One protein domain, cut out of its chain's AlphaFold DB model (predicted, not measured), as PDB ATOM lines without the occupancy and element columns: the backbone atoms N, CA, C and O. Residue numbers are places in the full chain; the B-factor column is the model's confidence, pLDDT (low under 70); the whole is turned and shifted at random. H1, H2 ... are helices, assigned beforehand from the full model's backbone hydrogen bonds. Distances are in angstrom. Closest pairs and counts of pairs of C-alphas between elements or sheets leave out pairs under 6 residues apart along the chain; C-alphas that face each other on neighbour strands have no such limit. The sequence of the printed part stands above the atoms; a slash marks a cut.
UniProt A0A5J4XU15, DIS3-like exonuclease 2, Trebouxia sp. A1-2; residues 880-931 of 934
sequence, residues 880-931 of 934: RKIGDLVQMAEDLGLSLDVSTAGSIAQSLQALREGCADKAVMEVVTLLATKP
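Overview. This is residues 880 to 931 of the 934 residues of the protein "DIS3-like exonuclease 2" of Trebouxia sp. A1-2 (UniProt A0A5J4XU15). Three helices lie lengthwise side by side in a small, loosely joined bundle whose centres make a triangle: H2 and H3 form a helical hairpin, and H1 lies alongside H3, meeting it over a few residues and staying apart from H2. H1 and H2 point much the same way, with residues 892 to 900 running back between the end of H1 and the start of H2, while H3 runs against both. The printed part has 52 residues, with three named helices in the order H1, H2, H3 and no named strand. The class is all helix. The whole is compact, with a radius of gyration of the C-alphas of 10.0 A, and spans 29 by 21 by 17 A.

Arrangement. H1, residues 880 to 891, touches H3, residues 918 to 929, but only just, with 3 pairs of C-alphas within 8 A. Their closest C-alphas, those of Leu 885 and Leu 927, are 7.3 A apart. H1 touches H3 with residues 882 to 885 alone, and H3 touches H1 with residues 927 to 928 alone. The two run opposite ways at a shallow tilt of 21 degrees. H1 and H2, residues 901 to 914, are apart. H2 touches H3 with residues 908 to 912 alone, and their closest C-alphas, those of Arg 912 and Met 921, are 6.3 A apart. H2 and H3 run opposite ways at a shallow tilt of 11 degrees, a helical hairpin with centres 11.5 A apart. In H2 and H3 every O i to N i+4 pair is within hydrogen-bond range, and in H1 7 of 8 are.

Along the chain. H1 runs from Arg 880, whose C-alpha is at (339.001, 293.263, 232.747), to Asp 891, 16.5 A from first to last C-alpha. H2 begins at Ala 901, C-alpha at (342.824, 300.474, 218.897), and ends at Gly 914; it is the longest helix, with 14 residues and 19.9 A. H3 runs 17.1 A from Lys 918 to Thr 929, whose C-alpha is at (332.068, 296.348, 221.669).

Size, cuts and confidence. The two C-alphas farthest apart, those of Arg 880 and Ala 916, are 28.9 A apart. The first and last printed C-alphas, those of Arg 880 and Pro 931, are 7.9 A apart. The printed part has no cut. The link from H1 to H2, 9 residues, is short, and the link from H2 to H3, 3 residues, is tight. The mean pLDDT of the printed part is 88.7, and no printed residue is under 70.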
ATOM      1  N   ARG A 880     339.475 294.583 232.359       79.00
ATOM      2  CA  ARG A 880     339.001 293.263 232.747       79.00
ATOM      3  C   ARG A 880     338.121 292.668 231.653       79.00
ATOM      4  O   ARG A 880     338.340 291.521 231.280       79.00
ATOM      5  N   LYS A 881     337.134 293.406 231.135       85.19
ATOM      6  CA  LYS A 881     336.247 292.888 230.077       85.19
ATOM      7  C   LYS A 881     337.012 292.554 228.797       85.19
ATOM      8  O   LYS A 881     336.637 291.603 228.120       85.19
ATOM      9  N   ILE A 882     338.053 293.319 228.455       90.25
ATOM     10  CA  ILE A 882     338.873 293.030 227.272       90.25
ATOM     11  C   ILE A 882     339.812 291.836 227.512       90.25
ATOM     12  O   ILE A 882     339.980 291.026 226.610       90.25
ATOM     13  N   GLY A 883     340.305 291.622 228.739       86.69
ATOM     14  CA  GLY A 883     340.976 290.371 229.124       86.69
ATOM     15  C   GLY A 883     340.043 289.146 229.122       86.69
ATOM     16  O   GLY A 883     340.392 288.107 228.565       86.69
ATOM     17  N   ASP A 884     338.825 289.283 229.668       85.81
ATOM     18  CA  ASP A 884     337.759 288.264 229.616       85.81
ATOM     19  C   ASP A 884     337.381 287.927 228.140       85.81
ATOM     20  O   ASP A 884     336.973 286.801 227.852       85.81
ATOM     21  N   LEU A 885     337.549 288.872 227.195       90.75
ATOM     22  CA  LEU A 885     337.380 288.672 225.745       90.75
ATOM     23  C   LEU A 885     338.580 287.970 225.087       90.75
ATOM     24  O   LEU A 885     338.367 287.028 224.328       90.75
ATOM     25  N   VAL A 886     339.817 288.397 225.367       91.81
ATOM     26  CA  VAL A 886     341.030 287.756 224.820       91.81
ATOM     27  C   VAL A 886     341.068 286.284 225.211       91.81
ATOM     28  O   VAL A 886     341.223 285.437 224.337       91.81
ATOM     29  N   GLN A 887     340.806 285.954 226.480       88.25
ATOM     30  CA  GLN A 887     340.790 284.556 226.917       88.25
ATOM     31  C   GLN A 887     339.722 283.725 226.185       88.25
ATOM     32  O   GLN A 887     339.962 282.563 225.870       88.25
ATOM     33  N   MET A 888     338.559 284.318 225.885       88.31
ATOM     34  CA  MET A 888     337.496 283.660 225.116       88.31
ATOM     35  C   MET A 888     337.879 283.456 223.643       88.31
ATOM     36  O   MET A 888     337.473 282.464 223.045       88.31
ATOM     37  N   ALA A 889     338.651 284.374 223.058       89.06
ATOM     38  CA  ALA A 889     339.186 284.227 221.710       89.06
ATOM     39  C   ALA A 889     340.265 283.128 221.662       89.06
ATOM     40  O   ALA A 889     340.176 282.234 220.822       89.06
ATOM     41  N   GLU A 890     341.198 283.114 222.621       89.62
ATOM     42  CA  GLU A 890     342.210 282.059 222.785       89.62
ATOM     43  C   GLU A 890     341.580 280.664 222.954       89.62
ATOM     44  O   GLU A 890     341.985 279.724 222.270       89.62
ATOM     45  N   ASP A 891     340.544 280.537 223.797       87.50
ATOM     46  CA  ASP A 891     339.781 279.291 224.007       87.50
ATOM     47  C   ASP A 891     339.106 278.777 222.711       87.50
ATOM     48  O   ASP A 891     338.793 277.588 222.601       87.50
ATOM     49  N   LEU A 892     338.888 279.657 221.724       86.56
ATOM     50  CA  LEU A 892     338.350 279.352 220.392       86.56
ATOM     51  C   LEU A 892     339.437 279.239 219.301       86.56
ATOM     52  O   LEU A 892     339.110 278.979 218.144       86.56
ATOM     53  N   GLY A 893     340.717 279.420 219.643       88.00
ATOM     54  CA  GLY A 893     341.836 279.415 218.693       88.00
ATOM     55  C   GLY A 893     341.976 280.694 217.855       88.00
ATOM     56  O   GLY A 893     342.655 280.676 216.829       88.00
ATOM     57  N   LEU A 894     341.344 281.795 218.268       88.81
ATOM     58  CA  LEU A 894     341.364 283.091 217.588       88.81
ATOM     59  C   LEU A 894     342.351 284.041 218.284       88.81
ATOM     60  O   LEU A 894     342.245 284.289 219.482       88.81
ATOM     61  N   SER A 895     343.293 284.612 217.532       90.06
ATOM     62  CA  SER A 895     344.259 285.582 218.067       90.06
ATOM     63  C   SER A 895     343.712 287.008 217.976       90.06
ATOM     64  O   SER A 895     343.435 287.489 216.878       90.06
ATOM     65  N   LEU A 896     343.612 287.705 219.111       92.19
ATOM     66  CA  LEU A 896     343.263 289.129 219.191       92.19
ATOM     67  C   LEU A 896     344.390 289.905 219.877       92.19
ATOM     68  O   LEU A 896     344.702 289.638 221.035       92.19
ATOM     69  N   ASP A 897     344.960 290.894 219.187       93.88
ATOM     70  CA  ASP A 897     345.863 291.860 219.814       93.88
ATOM     71  C   ASP A 897     345.049 293.068 220.286       93.88
ATOM     72  O   ASP A 897     344.442 293.783 219.488       93.88
ATOM     73  N   VAL A 898     345.036 293.282 221.601       93.50
ATOM     74  CA  VAL A 898     344.276 294.347 222.268       93.50
ATOM     75  C   VAL A 898     345.155 295.485 222.799       93.50
ATOM     76  O   VAL A 898     344.671 296.335 223.542       93.50
ATOM     77  N   SER A 899     346.436 295.518 222.416       92.75
ATOM     78  CA  SER A 899     347.415 296.519 222.869       92.75
ATOM     79  C   SER A 899     347.065 297.959 222.474       92.75
ATOM     80  O   SER A 899     347.312 298.885 223.244       92.75
ATOM     81  N   THR A 900     346.469 298.163 221.294       94.44
ATOM     82  CA  THR A 900     345.999 299.473 220.814       94.44
ATOM     83  C   THR A 900     344.706 299.335 220.006       94.44
ATOM     84  O   THR A 900     344.380 298.255 219.517       94.44
ATOM     85  N   ALA A 901     343.988 300.443 219.789       94.81
ATOM     86  CA  ALA A 901     342.824 300.474 218.897       94.81
ATOM     87  C   ALA A 901     343.166 300.007 217.462       94.81
ATOM     88  O   ALA A 901     342.389 299.268 216.856       94.81
ATOM     89  N   GLY A 902     344.356 300.360 216.963       95.62
ATOM     90  CA  GLY A 902     344.863 299.896 215.671       95.62
ATOM     91  C   GLY A 902     345.159 298.396 215.654       95.62
ATOM     92  O   GLY A 902     344.800 297.721 214.695       95.62
ATOM     93  N   SER A 903     345.722 297.852 216.735       95.31
ATOM     94  CA  SER A 903     345.979 296.412 216.885       95.31
ATOM     95  C   SER A 903     344.679 295.597 216.899       95.31
ATOM     96  O   SER A 903     344.589 294.547 216.258       95.31
ATOM     97  N   ILE A 904     343.633 296.118 217.556       94.50
ATOM     98  CA  ILE A 904     342.292 295.513 217.555       94.50
ATOM     99  C   ILE A 904     341.712 295.542 216.137       94.50
ATOM    100  O   ILE A 904     341.187 294.536 215.670       94.50
ATOM    101  N   ALA A 905     341.836 296.664 215.420       93.88
ATOM    102  CA  ALA A 905     341.352 296.780 214.045       93.88
ATOM    103  C   ALA A 905     342.070 295.799 213.097       93.88
ATOM    104  O   ALA A 905     341.414 295.090 212.336       93.88
ATOM    105  N   GLN A 906     343.401 295.711 213.188       93.12
ATOM    106  CA  GLN A 906     344.231 294.822 212.371       93.12
ATOM    107  C   GLN A 906     343.972 293.342 212.672       93.12
ATOM    108  O   GLN A 906     343.803 292.555 211.744       93.12
ATOM    109  N   SER A 907     343.883 292.950 213.948       93.62
ATOM    110  CA  SER A 907     343.597 291.556 214.314       93.62
ATOM    111  C   SER A 907     342.165 291.144 213.950       93.62
ATOM    112  O   SER A 907     341.975 290.066 213.390       93.62
ATOM    113  N   LEU A 908     341.165 292.015 214.129       91.38
ATOM    114  CA  LEU A 908     339.806 291.761 213.633       91.38
ATOM    115  C   LEU A 908     339.741 291.674 212.100       91.38
ATOM    116  O   LEU A 908     338.984 290.853 211.584       91.38
ATOM    117  N   GLN A 909     340.525 292.470 211.366       90.06
ATOM    118  CA  GLN A 909     340.616 292.355 209.907       90.06
ATOM    119  C   GLN A 909     341.270 291.030 209.485       90.06
ATOM    120  O   GLN A 909     340.682 290.300 208.690       90.06
ATOM    121  N   ALA A 910     342.415 290.665 210.065       89.81
ATOM    122  CA  ALA A 910     343.088 289.397 209.777       89.81
ATOM    123  C   ALA A 910     342.191 288.181 210.084       89.81
ATOM    124  O   ALA A 910     342.171 287.210 209.329       89.81
ATOM    125  N   LEU A 911     341.381 288.250 211.148       88.62
ATOM    126  CA  LEU A 911     340.369 287.234 211.438       88.62
ATOM    127  C   LEU A 911     339.206 287.242 210.425       88.62
ATOM    128  O   LEU A 911     338.725 286.170 210.077       88.62
ATOM    129  N   ARG A 912     338.771 288.399 209.897       87.56
ATOM    130  CA  ARG A 912     337.763 288.467 208.811       87.56
ATOM    131  C   ARG A 912     338.269 287.885 207.489       87.56
ATOM    132  O   ARG A 912     337.466 287.357 206.728       87.56
ATOM    133  N   GLU A 913     339.567 287.980 207.226       86.25
ATOM    134  CA  GLU A 913     340.210 287.424 206.030       86.25
ATOM    135  C   GLU A 913     340.526 285.922 206.183       86.25
ATOM    136  O   GLU A 913     340.425 285.171 205.215       86.25
ATOM    137  N   GLY A 914     340.868 285.467 207.396       82.00
ATOM    138  CA  GLY A 914     341.224 284.071 207.682       82.00
ATOM    139  C   GLY A 914     340.081 283.153 208.148       82.00
ATOM    140  O   GLY A 914     340.200 281.932 208.026       82.00
ATOM    141  N   CYS A 915     338.982 283.685 208.693       78.31
ATOM    142  CA  CYS A 915     337.875 282.880 209.218       78.31
ATOM    143  C   CYS A 915     336.810 282.603 208.148       78.31
ATOM    144  O   CYS A 915     336.119 283.508 207.685       78.31
ATOM    145  N   ALA A 916     336.611 281.325 207.815       74.62
ATOM    146  CA  ALA A 916     335.574 280.899 206.872       74.62
ATOM    147  C   ALA A 916     334.135 281.102 207.396       74.62
ATOM    148  O   ALA A 916     333.200 281.192 206.599       74.62
ATOM    149  N   ASP A 917     333.940 281.173 208.719       84.81
ATOM    150  CA  ASP A 917     332.628 281.395 209.333       84.81
ATOM    151  C   ASP A 917     332.397 282.887 209.630       84.81
ATOM    152  O   ASP A 917     332.934 283.459 210.584       84.81
ATOM    153  N   LYS A 918     331.550 283.516 208.807       81.56
ATOM    154  CA  LYS A 918     331.144 284.919 208.969       81.56
ATOM    155  C   LYS A 918     330.348 285.160 210.258       81.56
ATOM    156  O   LYS A 918     330.474 286.233 210.839       81.56
ATOM    157  N   ALA A 919     329.569 284.188 210.740       85.06
ATOM    158  CA  ALA A 919     328.775 284.348 211.958       85.06
ATOM    159  C   ALA A 919     329.665 284.410 213.209       85.06
ATOM    160  O   ALA A 919     329.384 285.187 214.122       85.06
ATOM    161  N   VAL A 920     330.782 283.670 213.225       84.81
ATOM    162  CA  VAL A 920     331.818 283.822 214.263       84.81
ATOM    163  C   VAL A 920     332.388 285.243 214.249       84.81
ATOM    164  O   VAL A 920     332.521 285.850 215.309       84.81
ATOM    165  N   MET A 921     332.650 285.820 213.072       84.00
ATOM    166  CA  MET A 921     333.208 287.175 212.968       84.00
ATOM    167  C   MET A 921     332.240 288.291 213.373       84.00
ATOM    168  O   MET A 921     332.674 289.260 214.002       84.00
ATOM    169  N   GLU A 922     330.942 288.149 213.097       84.75
ATOM    170  CA  GLU A 922     329.912 289.048 213.637       84.75
ATOM    171  C   GLU A 922     329.837 288.947 215.168       84.75
ATOM    172  O   GLU A 922     329.850 289.964 215.864       84.75
ATOM    173  N   VAL A 923     329.854 287.728 215.727       88.44
ATOM    174  CA  VAL A 923     329.851 287.516 217.185       88.44
ATOM    175  C   VAL A 923     331.105 288.098 217.842       88.44
ATOM    176  O   VAL A 923     330.983 288.781 218.858       88.44
ATOM    177  N   VAL A 924     332.297 287.895 217.276       87.81
ATOM    178  CA  VAL A 924     333.551 288.463 217.806       87.81
ATOM    179  C   VAL A 924     333.552 289.994 217.706       87.81
ATOM    180  O   VAL A 924     333.913 290.652 218.682       87.81
ATOM    181  N   THR A 925     333.070 290.575 216.599       87.50
ATOM    182  CA  THR A 925     332.923 292.040 216.454       87.50
ATOM    183  C   THR A 925     331.965 292.603 217.515       87.50
ATOM    184  O   THR A 925     332.317 293.539 218.236       87.50
ATOM    185  N   LEU A 926     330.793 291.984 217.695       89.31
ATOM    186  CA  LEU A 926     329.814 292.366 218.715       89.31
ATOM    187  C   LEU A 926     330.377 292.223 220.139       89.31
ATOM    188  O   LEU A 926     330.135 293.079 220.991       89.31
ATOM    189  N   LEU A 927     331.133 291.161 220.428       90.19
ATOM    190  CA  LEU A 927     331.778 290.977 221.730       90.19
ATOM    191  C   LEU A 927     332.888 292.011 221.974       90.19
ATOM    192  O   LEU A 927     332.992 292.490 223.102       90.19
ATOM    193  N   ALA A 928     333.623 292.436 220.942       91.44
ATOM    194  CA  ALA A 928     334.622 293.505 221.024       91.44
ATOM    195  C   ALA A 928     334.033 294.890 221.364       91.44
ATOM    196  O   ALA A 928     334.757 295.739 221.883       91.44
ATOM    197  N   THR A 929     332.726 295.118 221.176       91.56
ATOM    198  CA  THR A 929     332.068 296.348 221.669       91.56
ATOM    199  C   THR A 929     331.871 296.367 223.188       91.56
ATOM    200  O   THR A 929     331.903 297.431 223.799       91.56
ATOM    201  N   LYS A 930     331.694 295.208 223.840       89.69
ATOM    202  CA  LYS A 930     331.279 295.123 225.257       89.69
ATOM    203  C   LYS A 930     332.325 295.617 226.279       89.69
ATOM    204  O   LYS A 930     331.914 296.067 227.356       89.69
ATOM    205  N   PRO A 931     333.645 295.548 226.001       90.38
ATOM    206  CA  PRO A 931     334.664 296.219 226.802       90.38
ATOM    207  C   PRO A 931     334.695 297.742 226.663       90.38
ATOM    208  O   PRO A 931     335.198 298.400 227.572       90.38
TER     209      PRO A 931